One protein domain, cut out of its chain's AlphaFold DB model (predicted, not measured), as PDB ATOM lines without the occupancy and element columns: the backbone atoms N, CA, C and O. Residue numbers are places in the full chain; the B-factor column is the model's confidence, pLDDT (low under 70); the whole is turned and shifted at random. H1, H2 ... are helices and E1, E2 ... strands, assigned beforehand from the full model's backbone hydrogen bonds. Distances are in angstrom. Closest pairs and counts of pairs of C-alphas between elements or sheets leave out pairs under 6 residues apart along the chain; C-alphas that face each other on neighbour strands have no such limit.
ATOM      1  N   ALA A  44      31.885   0.697  20.760       40.00
ATOM      2  CA  ALA A  44      32.707   0.499  19.574       40.00
ATOM      3  C   ALA A  44      33.872   1.492  19.641       40.00
ATOM      4  O   ALA A  44      33.670   2.640  20.029       40.00
ATOM      5  N   ASN A  45      35.071   1.037  19.278       37.94
ATOM      6  CA  ASN A  45      36.277   1.858  19.263       37.94
ATOM      7  C   ASN A  45      36.660   2.124  17.807       37.94
ATOM      8  O   ASN A  45      36.694   1.189  17.004       37.94
ATOM      9  N   VAL A  46      36.963   3.376  17.469       42.44
ATOM     10  CA  VAL A  46      37.561   3.748  16.179       42.44
ATOM     11  C   VAL A  46      38.841   4.520  16.467       42.44
ATOM     12  O   VAL A  46      38.822   5.495  17.216       42.44
ATOM     13  N   ASN A  47      39.949   4.084  15.866       36.38
ATOM     14  CA  ASN A  47      41.199   4.835  15.880       36.38
ATOM     15  C   ASN A  47      41.114   5.907  14.795       36.38
ATOM     16  O   ASN A  47      41.349   5.633  13.618       36.38
ATOM     17  N   VAL A  48      40.721   7.113  15.189       40.47
ATOM     18  CA  VAL A  48      40.799   8.304  14.343       40.47
ATOM     19  C   VAL A  48      42.155   8.935  14.634       40.47
ATOM     20  O   VAL A  48      42.385   9.332  15.765       40.47
ATOM     21  N   THR A  49      43.054   8.907  13.646       44.84
ATOM     22  CA  THR A  49      44.328   9.657  13.549       44.84
ATOM     23  C   THR A  49      44.968  10.118  14.872       44.84
ATOM     24  O   THR A  49      44.547  11.109  15.454       44.84
ATOM     25  N   GLU A  50      46.047   9.430  15.253       48.38
ATOM     26  CA  GLU A  50      47.021   9.777  16.304       48.38
ATOM     27  C   GLU A  50      46.507   9.804  17.772       48.38
ATOM     28  O   GLU A  50      45.879  10.731  18.274       48.38
ATOM     29  N   GLU A  51      46.874   8.716  18.462       52.50
ATOM     30  CA  GLU A  51      47.131   8.536  19.905       52.50
ATOM     31  C   GLU A  51      45.993   8.461  20.938       52.50
ATOM     32  O   GLU A  51      46.264   7.970  22.037       52.50
ATOM     33  N   VAL A  52      44.727   8.787  20.637       56.75
ATOM     34  CA  VAL A  52      43.638   8.600  21.630       56.75
ATOM     35  C   VAL A  52      42.423   7.857  21.055       56.75
ATOM     36  O   VAL A  52      41.729   8.392  20.190       56.75
ATOM     37  N   PRO A  53      42.100   6.640  21.542       58.25
ATOM     38  CA  PRO A  53      40.880   5.948  21.142       58.25
ATOM     39  C   PRO A  53      39.646   6.716  21.632       58.25
ATOM     40  O   PRO A  53      39.501   6.997  22.823       58.25
ATOM     41  N   ILE A  54      38.736   7.032  20.711       65.06
ATOM     42  CA  ILE A  54      37.440   7.634  21.035       65.06
ATOM     43  C   ILE A  54      36.446   6.499  21.286       65.06
ATOM     44  O   ILE A  54      36.139   5.717  20.385       65.06
ATOM     45  N   GLU A  55      35.933   6.416  22.514       69.12
ATOM     46  CA  GLU A  55      34.839   5.509  22.858       69.12
ATOM     47  C   GLU A  55      33.487   6.189  22.626       69.12
ATOM     48  O   GLU A  55      33.221   7.269  23.151       69.12
ATOM     49  N   PHE A  56      32.594   5.515  21.909       73.81
ATOM     50  CA  PHE A  56      31.204   5.938  21.746       73.81
ATOM     51  C   PHE A  56      30.270   4.729  21.826       73.81
ATOM     52  O   PHE A  56      30.684   3.567  21.676       73.81
ATOM     53  N   ARG A  57      28.983   4.974  22.090       73.94
ATOM     54  CA  ARG A  57      27.997   3.889  22.080       73.94
ATOM     55  C   ARG A  57      27.625   3.577  20.642       73.94
ATOM     56  O   ARG A  57      27.293   4.467  19.873       73.94
ATOM     57  N   SER A  58      27.544   2.300  20.282       67.12
ATOM     58  CA  SER A  58      27.092   1.906  18.942       67.12
ATOM     59  C   SER A  58      25.669   2.379  18.621       67.12
ATOM     60  O   SER A  58      25.324   2.517  17.456       67.12
ATOM     61  N   SER A  59      24.852   2.669  19.640       77.56
ATOM     62  CA  SER A  59      23.528   3.285  19.487       77.56
ATOM     63  C   SER A  59      23.553   4.779  19.152       77.56
ATOM     64  O   SER A  59      22.512   5.317  18.801       77.56
ATOM     65  N   GLU A  60      24.689   5.454  19.325       81.94
ATOM     66  CA  GLU A  60      24.876   6.870  18.972       81.94
ATOM     67  C   GLU A  60      25.261   7.039  17.494       81.94
ATOM     68  O   GLU A  60      25.197   8.144  16.964       81.94
ATOM     69  N   LEU A  61      25.616   5.947  16.806       81.38
ATOM     70  CA  LEU A  61      25.851   5.958  15.368       81.38
ATOM     71  C   LEU A  61      24.531   6.162  14.619       81.38
ATOM     72  O   LEU A  61      23.629   5.326  14.684       81.38
ATOM     73  N   THR A  62      24.438   7.264  13.879       84.62
ATOM     74  CA  THR A  62      23.258   7.626  13.081       84.62
ATOM     75  C   THR A  62      23.299   7.067  11.659       84.62
ATOM     76  O   THR A  62      22.247   6.827  11.075       84.62
ATOM     77  N   HIS A  63      24.497   6.809  11.128       81.56
ATOM     78  CA  HIS A  63      24.723   6.333   9.765       81.56
ATOM     79  C   HIS A  63      25.528   5.036   9.801       81.56
ATOM     80  O   HIS A  63      26.473   4.891  10.580       81.56
ATOM     81  N   ASN A  64      25.148   4.069   8.964       79.00
ATOM     82  CA  ASN A  64      25.992   2.911   8.690       79.00
ATOM     83  C   ASN A  64      26.867   3.173   7.454       79.00
ATOM     84  O   ASN A  64      26.688   4.165   6.754       79.00
ATOM     85  N   TYR A  65      27.793   2.256   7.166       77.25
ATOM     86  CA  TYR A  65      28.699   2.365   6.018       77.25
ATOM     87  C   TYR A  65      27.984   2.684   4.694       77.25
ATOM     88  O   TYR A  65      28.448   3.536   3.950       77.25
ATOM     89  N   TYR A  66      26.852   2.034   4.405       81.25
ATOM     90  CA  TYR A  66      26.121   2.261   3.156       81.25
ATOM     91  C   TYR A  66      25.507   3.658   3.107       81.25
ATOM     92  O   TYR A  66      25.560   4.293   2.066       81.25
ATOM     93  N   ASN A  67      25.006   4.165   4.239       85.44
ATOM     94  CA  ASN A  67      24.495   5.533   4.302       85.44
ATOM     95  C   ASN A  67      25.596   6.564   4.019       85.44
ATOM     96  O   ASN A  67      25.362   7.503   3.274       85.44
ATOM     97  N   LEU A  68      26.800   6.353   4.559       83.31
ATOM     98  CA  LEU A  68      27.940   7.240   4.308       83.31
ATOM     99  C   LEU A  68      28.367   7.218   2.833       83.31
ATOM    100  O   LEU A  68      28.602   8.270   2.249       83.31
ATOM    101  N   VAL A  69      28.407   6.034   2.212       80.75
ATOM    102  CA  VAL A  69      28.710   5.898   0.777       80.75
ATOM    103  C   VAL A  69      27.645   6.575  -0.089       80.75
ATOM    104  O   VAL A  69      27.996   7.290  -1.023       80.75
ATOM    105  N   ASP A  70      26.359   6.405   0.235       86.00
ATOM    106  CA  ASP A  70      25.249   7.054  -0.480       86.00
ATOM    107  C   ASP A  70      25.306   8.592  -0.365       86.00
ATOM    108  O   ASP A  70      24.887   9.304  -1.278       86.00
ATOM    109  N   GLU A  71      25.864   9.114   0.730       88.25
ATOM    110  CA  GLU A  71      26.124  10.545   0.953       88.25
ATOM    111  C   GLU A  71      27.408  11.052   0.272       88.25
ATOM    112  O   GLU A  71      27.754  12.228   0.391       88.25
ATOM    113  N   GLY A  72      28.121  10.189  -0.461       82.88
ATOM    114  CA  GLY A  72      29.387  10.521  -1.117       82.88
ATOM    115  C   GLY A  72      30.570  10.642  -0.153       82.88
ATOM    116  O   GLY A  72      31.609  11.191  -0.517       82.88
ATOM    117  N   ILE A  73      30.426  10.146   1.080       77.81
ATOM    118  CA  ILE A  73      31.477  10.118   2.095       77.81
ATOM    119  C   ILE A  73      32.206   8.777   1.981       77.81
ATOM    120  O   ILE A  73      31.824   7.775   2.591       77.81
ATOM    121  N   GLU A  74      33.276   8.748   1.187       66.75
ATOM    122  CA  GLU A  74      34.144   7.574   1.097       66.75
ATOM    123  C   GLU A  74      35.105   7.499   2.297       66.75
ATOM    124  O   GLU A  74      35.662   8.522   2.713       66.75
ATOM    125  N   PRO A  75      35.345   6.305   2.874       66.31
ATOM    126  CA  PRO A  75      36.344   6.158   3.920       66.31
ATOM    127  C   PRO A  75      37.737   6.468   3.361       66.31
ATOM    128  O   PRO A  75      38.250   5.761   2.495       66.31
ATOM    129  N   ILE A  76      38.369   7.519   3.881       61.59
ATOM    130  CA  ILE A  76      39.737   7.884   3.516       61.59
ATOM    131  C   ILE A  76      40.696   6.982   4.296       61.59
ATOM    132  O   ILE A  76      40.923   7.170   5.491       61.59
ATOM    133  N   TYR A  77      41.284   5.998   3.618       63.75
ATOM    134  CA  TYR A  77      42.377   5.203   4.171       63.75
ATOM    135  C   TYR A  77      43.689   5.959   3.946       63.75
ATOM    136  O   TYR A  77      44.316   5.841   2.899       63.75
ATOM    137  N   GLY A  78      44.090   6.784   4.918       54.28
ATOM    138  CA  GLY A  78      45.291   7.628   4.822       54.28
ATOM    139  C   GLY A  78      46.626   6.869   4.732       54.28
ATOM    140  O   GLY A  78      47.653   7.488   4.473       54.28
ATOM    141  N   HIS A  79      46.627   5.542   4.918       63.38
ATOM    142  CA  HIS A  79      47.822   4.691   4.940       63.38
ATOM    143  C   HIS A  79      47.538   3.282   4.395       63.38
ATOM    144  O   HIS A  79      46.384   2.892   4.208       63.38
ATOM    145  N   VAL A  80      48.609   2.502   4.189       63.38
ATOM    146  CA  VAL A  80      48.533   1.057   3.925       63.38
ATOM    147  C   VAL A  80      47.713   0.399   5.032       63.38
ATOM    148  O   VAL A  80      48.036   0.510   6.213       63.38
ATOM    149  N   ILE A  81      46.631  -0.264   4.641       64.62
ATOM    150  CA  ILE A  81      45.735  -0.949   5.564       64.62
ATOM    151  C   ILE A  81      46.473  -2.182   6.117       64.62
ATOM    152  O   ILE A  81      46.975  -2.972   5.313       64.62
ATOM    153  N   PRO A  82      46.569  -2.361   7.450       67.62
ATOM    154  CA  PRO A  82      47.200  -3.540   8.032       67.62
ATOM    155  C   PRO A  82      46.543  -4.837   7.555       67.62
ATOM    156  O   PRO A  82      45.336  -4.881   7.304       67.62
ATOM    157  N   GLU A  83      47.327  -5.908   7.474       62.78
ATOM    158  CA  GLU A  83      46.822  -7.232   7.110       62.78
ATOM    159  C   GLU A  83      45.662  -7.649   8.037       62.78
ATOM    160  O   GLU A  83      45.734  -7.511   9.259       62.78
ATOM    161  N   GLY A  84      44.550  -8.101   7.448       64.50
ATOM    162  CA  GLY A  84      43.325  -8.464   8.172       64.50
ATOM    163  C   GLY A  84      42.338  -7.315   8.431       64.50
ATOM    164  O   GLY A  84      41.214  -7.574   8.872       64.50
ATOM    165  N   VAL A  85      42.698  -6.065   8.124       69.56
ATOM    166  CA  VAL A  85      41.777  -4.919   8.149       69.56
ATOM    167  C   VAL A  85      41.202  -4.703   6.745       69.56
ATOM    168  O   VAL A  85      41.915  -4.748   5.749       69.56
ATOM    169  N   TYR A  86      39.887  -4.493   6.646       68.25
ATOM    170  CA  TYR A  86      39.187  -4.396   5.361       68.25
ATOM    171  C   TYR A  86      38.851  -2.946   5.012       68.25
ATOM    172  O   TYR A  86      38.336  -2.207   5.851       68.25
ATOM    173  N   SER A  87      39.059  -2.567   3.748       69.44
ATOM    174  CA  SER A  87      38.738  -1.243   3.191       69.44
ATOM    175  C   SER A  87      37.233  -0.996   2.964       69.44
ATOM    176  O   SER A  87      36.835  -0.193   2.122       69.44
ATOM    177  N   GLY A  88      36.366  -1.699   3.693       74.38
ATOM    178  CA  GLY A  88      34.925  -1.643   3.488       74.38
ATOM    179  C   GLY A  88      34.146  -2.532   4.457       74.38
ATOM    180  O   GLY A  88      34.651  -2.893   5.526       74.38
ATOM    181  N   PRO A  89      32.903  -2.911   4.110       76.88
ATOM    182  CA  PRO A  89      32.099  -3.801   4.931       76.88
ATOM    183  C   PRO A  89      32.811  -5.138   5.115       76.88
ATOM    184  O   PRO A  89      33.356  -5.694   4.164       76.88
ATOM    185  N   ASN A  90      32.744  -5.685   6.331       80.81
ATOM    186  CA  ASN A  90      33.311  -6.997   6.632       80.81
ATOM    187  C   ASN A  90      32.843  -8.042   5.585       80.81
ATOM    188  O   ASN A  90      31.626  -8.229   5.448       80.81
ATOM    189  N   PRO A  91      33.762  -8.740   4.882       84.00
ATOM    190  CA  PRO A  91      33.416  -9.711   3.840       84.00
ATOM    191  C   PRO A  91      32.459 -10.813   4.303       84.00
ATOM    192  O   PRO A  91      31.632 -11.282   3.516       84.00
ATOM    193  N   LEU A  92      32.497 -11.172   5.593       87.38
ATOM    194  CA  LEU A  92      31.604 -12.165   6.192       87.38
ATOM    195  C   LEU A  92      30.127 -11.769   6.102       87.38
ATOM    196  O   LEU A  92      29.268 -12.644   6.159       87.38
ATOM    197  N   ARG A  93      29.792 -10.489   5.874       85.94
ATOM    198  CA  ARG A  93      28.403 -10.052   5.646       85.94
ATOM    199  C   ARG A  93      27.741 -10.769   4.468       85.94
ATOM    200  O   ARG A  93      26.540 -11.029   4.537       85.94
ATOM    201  N   LYS A  94      28.507 -11.118   3.424       88.50
ATOM    202  CA  LYS A  94      28.004 -11.882   2.268       88.50
ATOM    203  C   LYS A  94      27.512 -13.276   2.678       88.50
ATOM    204  O   LYS A  94      26.517 -13.748   2.141       88.50
ATOM    205  N   ILE A  95      28.183 -13.893   3.653       90.12
ATOM    206  CA  ILE A  95      27.848 -15.214   4.205       90.12
ATOM    207  C   ILE A  95      26.715 -15.086   5.235       90.12
ATOM    208  O   ILE A  95      25.731 -15.827   5.190       90.12
ATOM    209  N   ALA A  96      26.828 -14.100   6.132       91.38
ATOM    210  CA  ALA A  96      25.875 -13.836   7.204       91.38
ATOM    211  C   ALA A  96      24.453 -13.627   6.679       91.38
ATOM    212  O   ALA A  96      23.499 -14.165   7.237       91.38
ATOM    213  N   GLN A  97      24.305 -12.831   5.611       90.19
ATOM    214  CA  GLN A  97      23.003 -12.394   5.087       90.19
ATOM    215  C   GLN A  97      22.100 -11.777   6.174       90.19
ATOM    216  O   GLN A  97      20.879 -11.883   6.131       90.19
TER     217      GLN A  97
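This is residues 44 to 97 of the 415 residues of an uncharacterized protein of Grifola frondosa (UniProt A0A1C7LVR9). This is a loosely wound chain with little regular structure: two short strands, E1 and E2, meet at one point, a short helix H1 follows, and a long unnamed stretch leads to H2, at the tip of a free tail. Residues 79 to 86 and 90 to 97 stick out. The printed part has 54 residues, only 17 of them in named elements, in the order E1, E2, H1, H2; the class is mixed. It is loose, with a radius of gyration of the C-alphas of 12.8 A, spanning 35 by 29 by 23 A.

E1, residues 44 to 46, and E2, residues 54 to 57, meet only at a point, where C-alphas 45 and 55 face each other at 5.3 A. H1, residues 65 to 70, is apart from E1. H2, residues 93 to 96, is apart from E1, E2 and H1. In H1 every O i to N i+4 pair is within hydrogen-bond range; H2 is too short for such a pair.

E2 is 10.2 A long, H1 8.7 A, E1 6.8 A and H2 4.8 A. E1 begins at C-alpha 44 (32.707, 0.499, 19.574), and H2 ends at C-alpha 96 (25.875, -13.836, 7.204).

The farthest C-alphas, those of Glu 51 and Gln 97, are 35.2 A apart. The printed part has no cut; the link from H1 to H2 is long, 22 residues. Residues 44 to 55, 58 and 74 to 87 have pLDDT under 70.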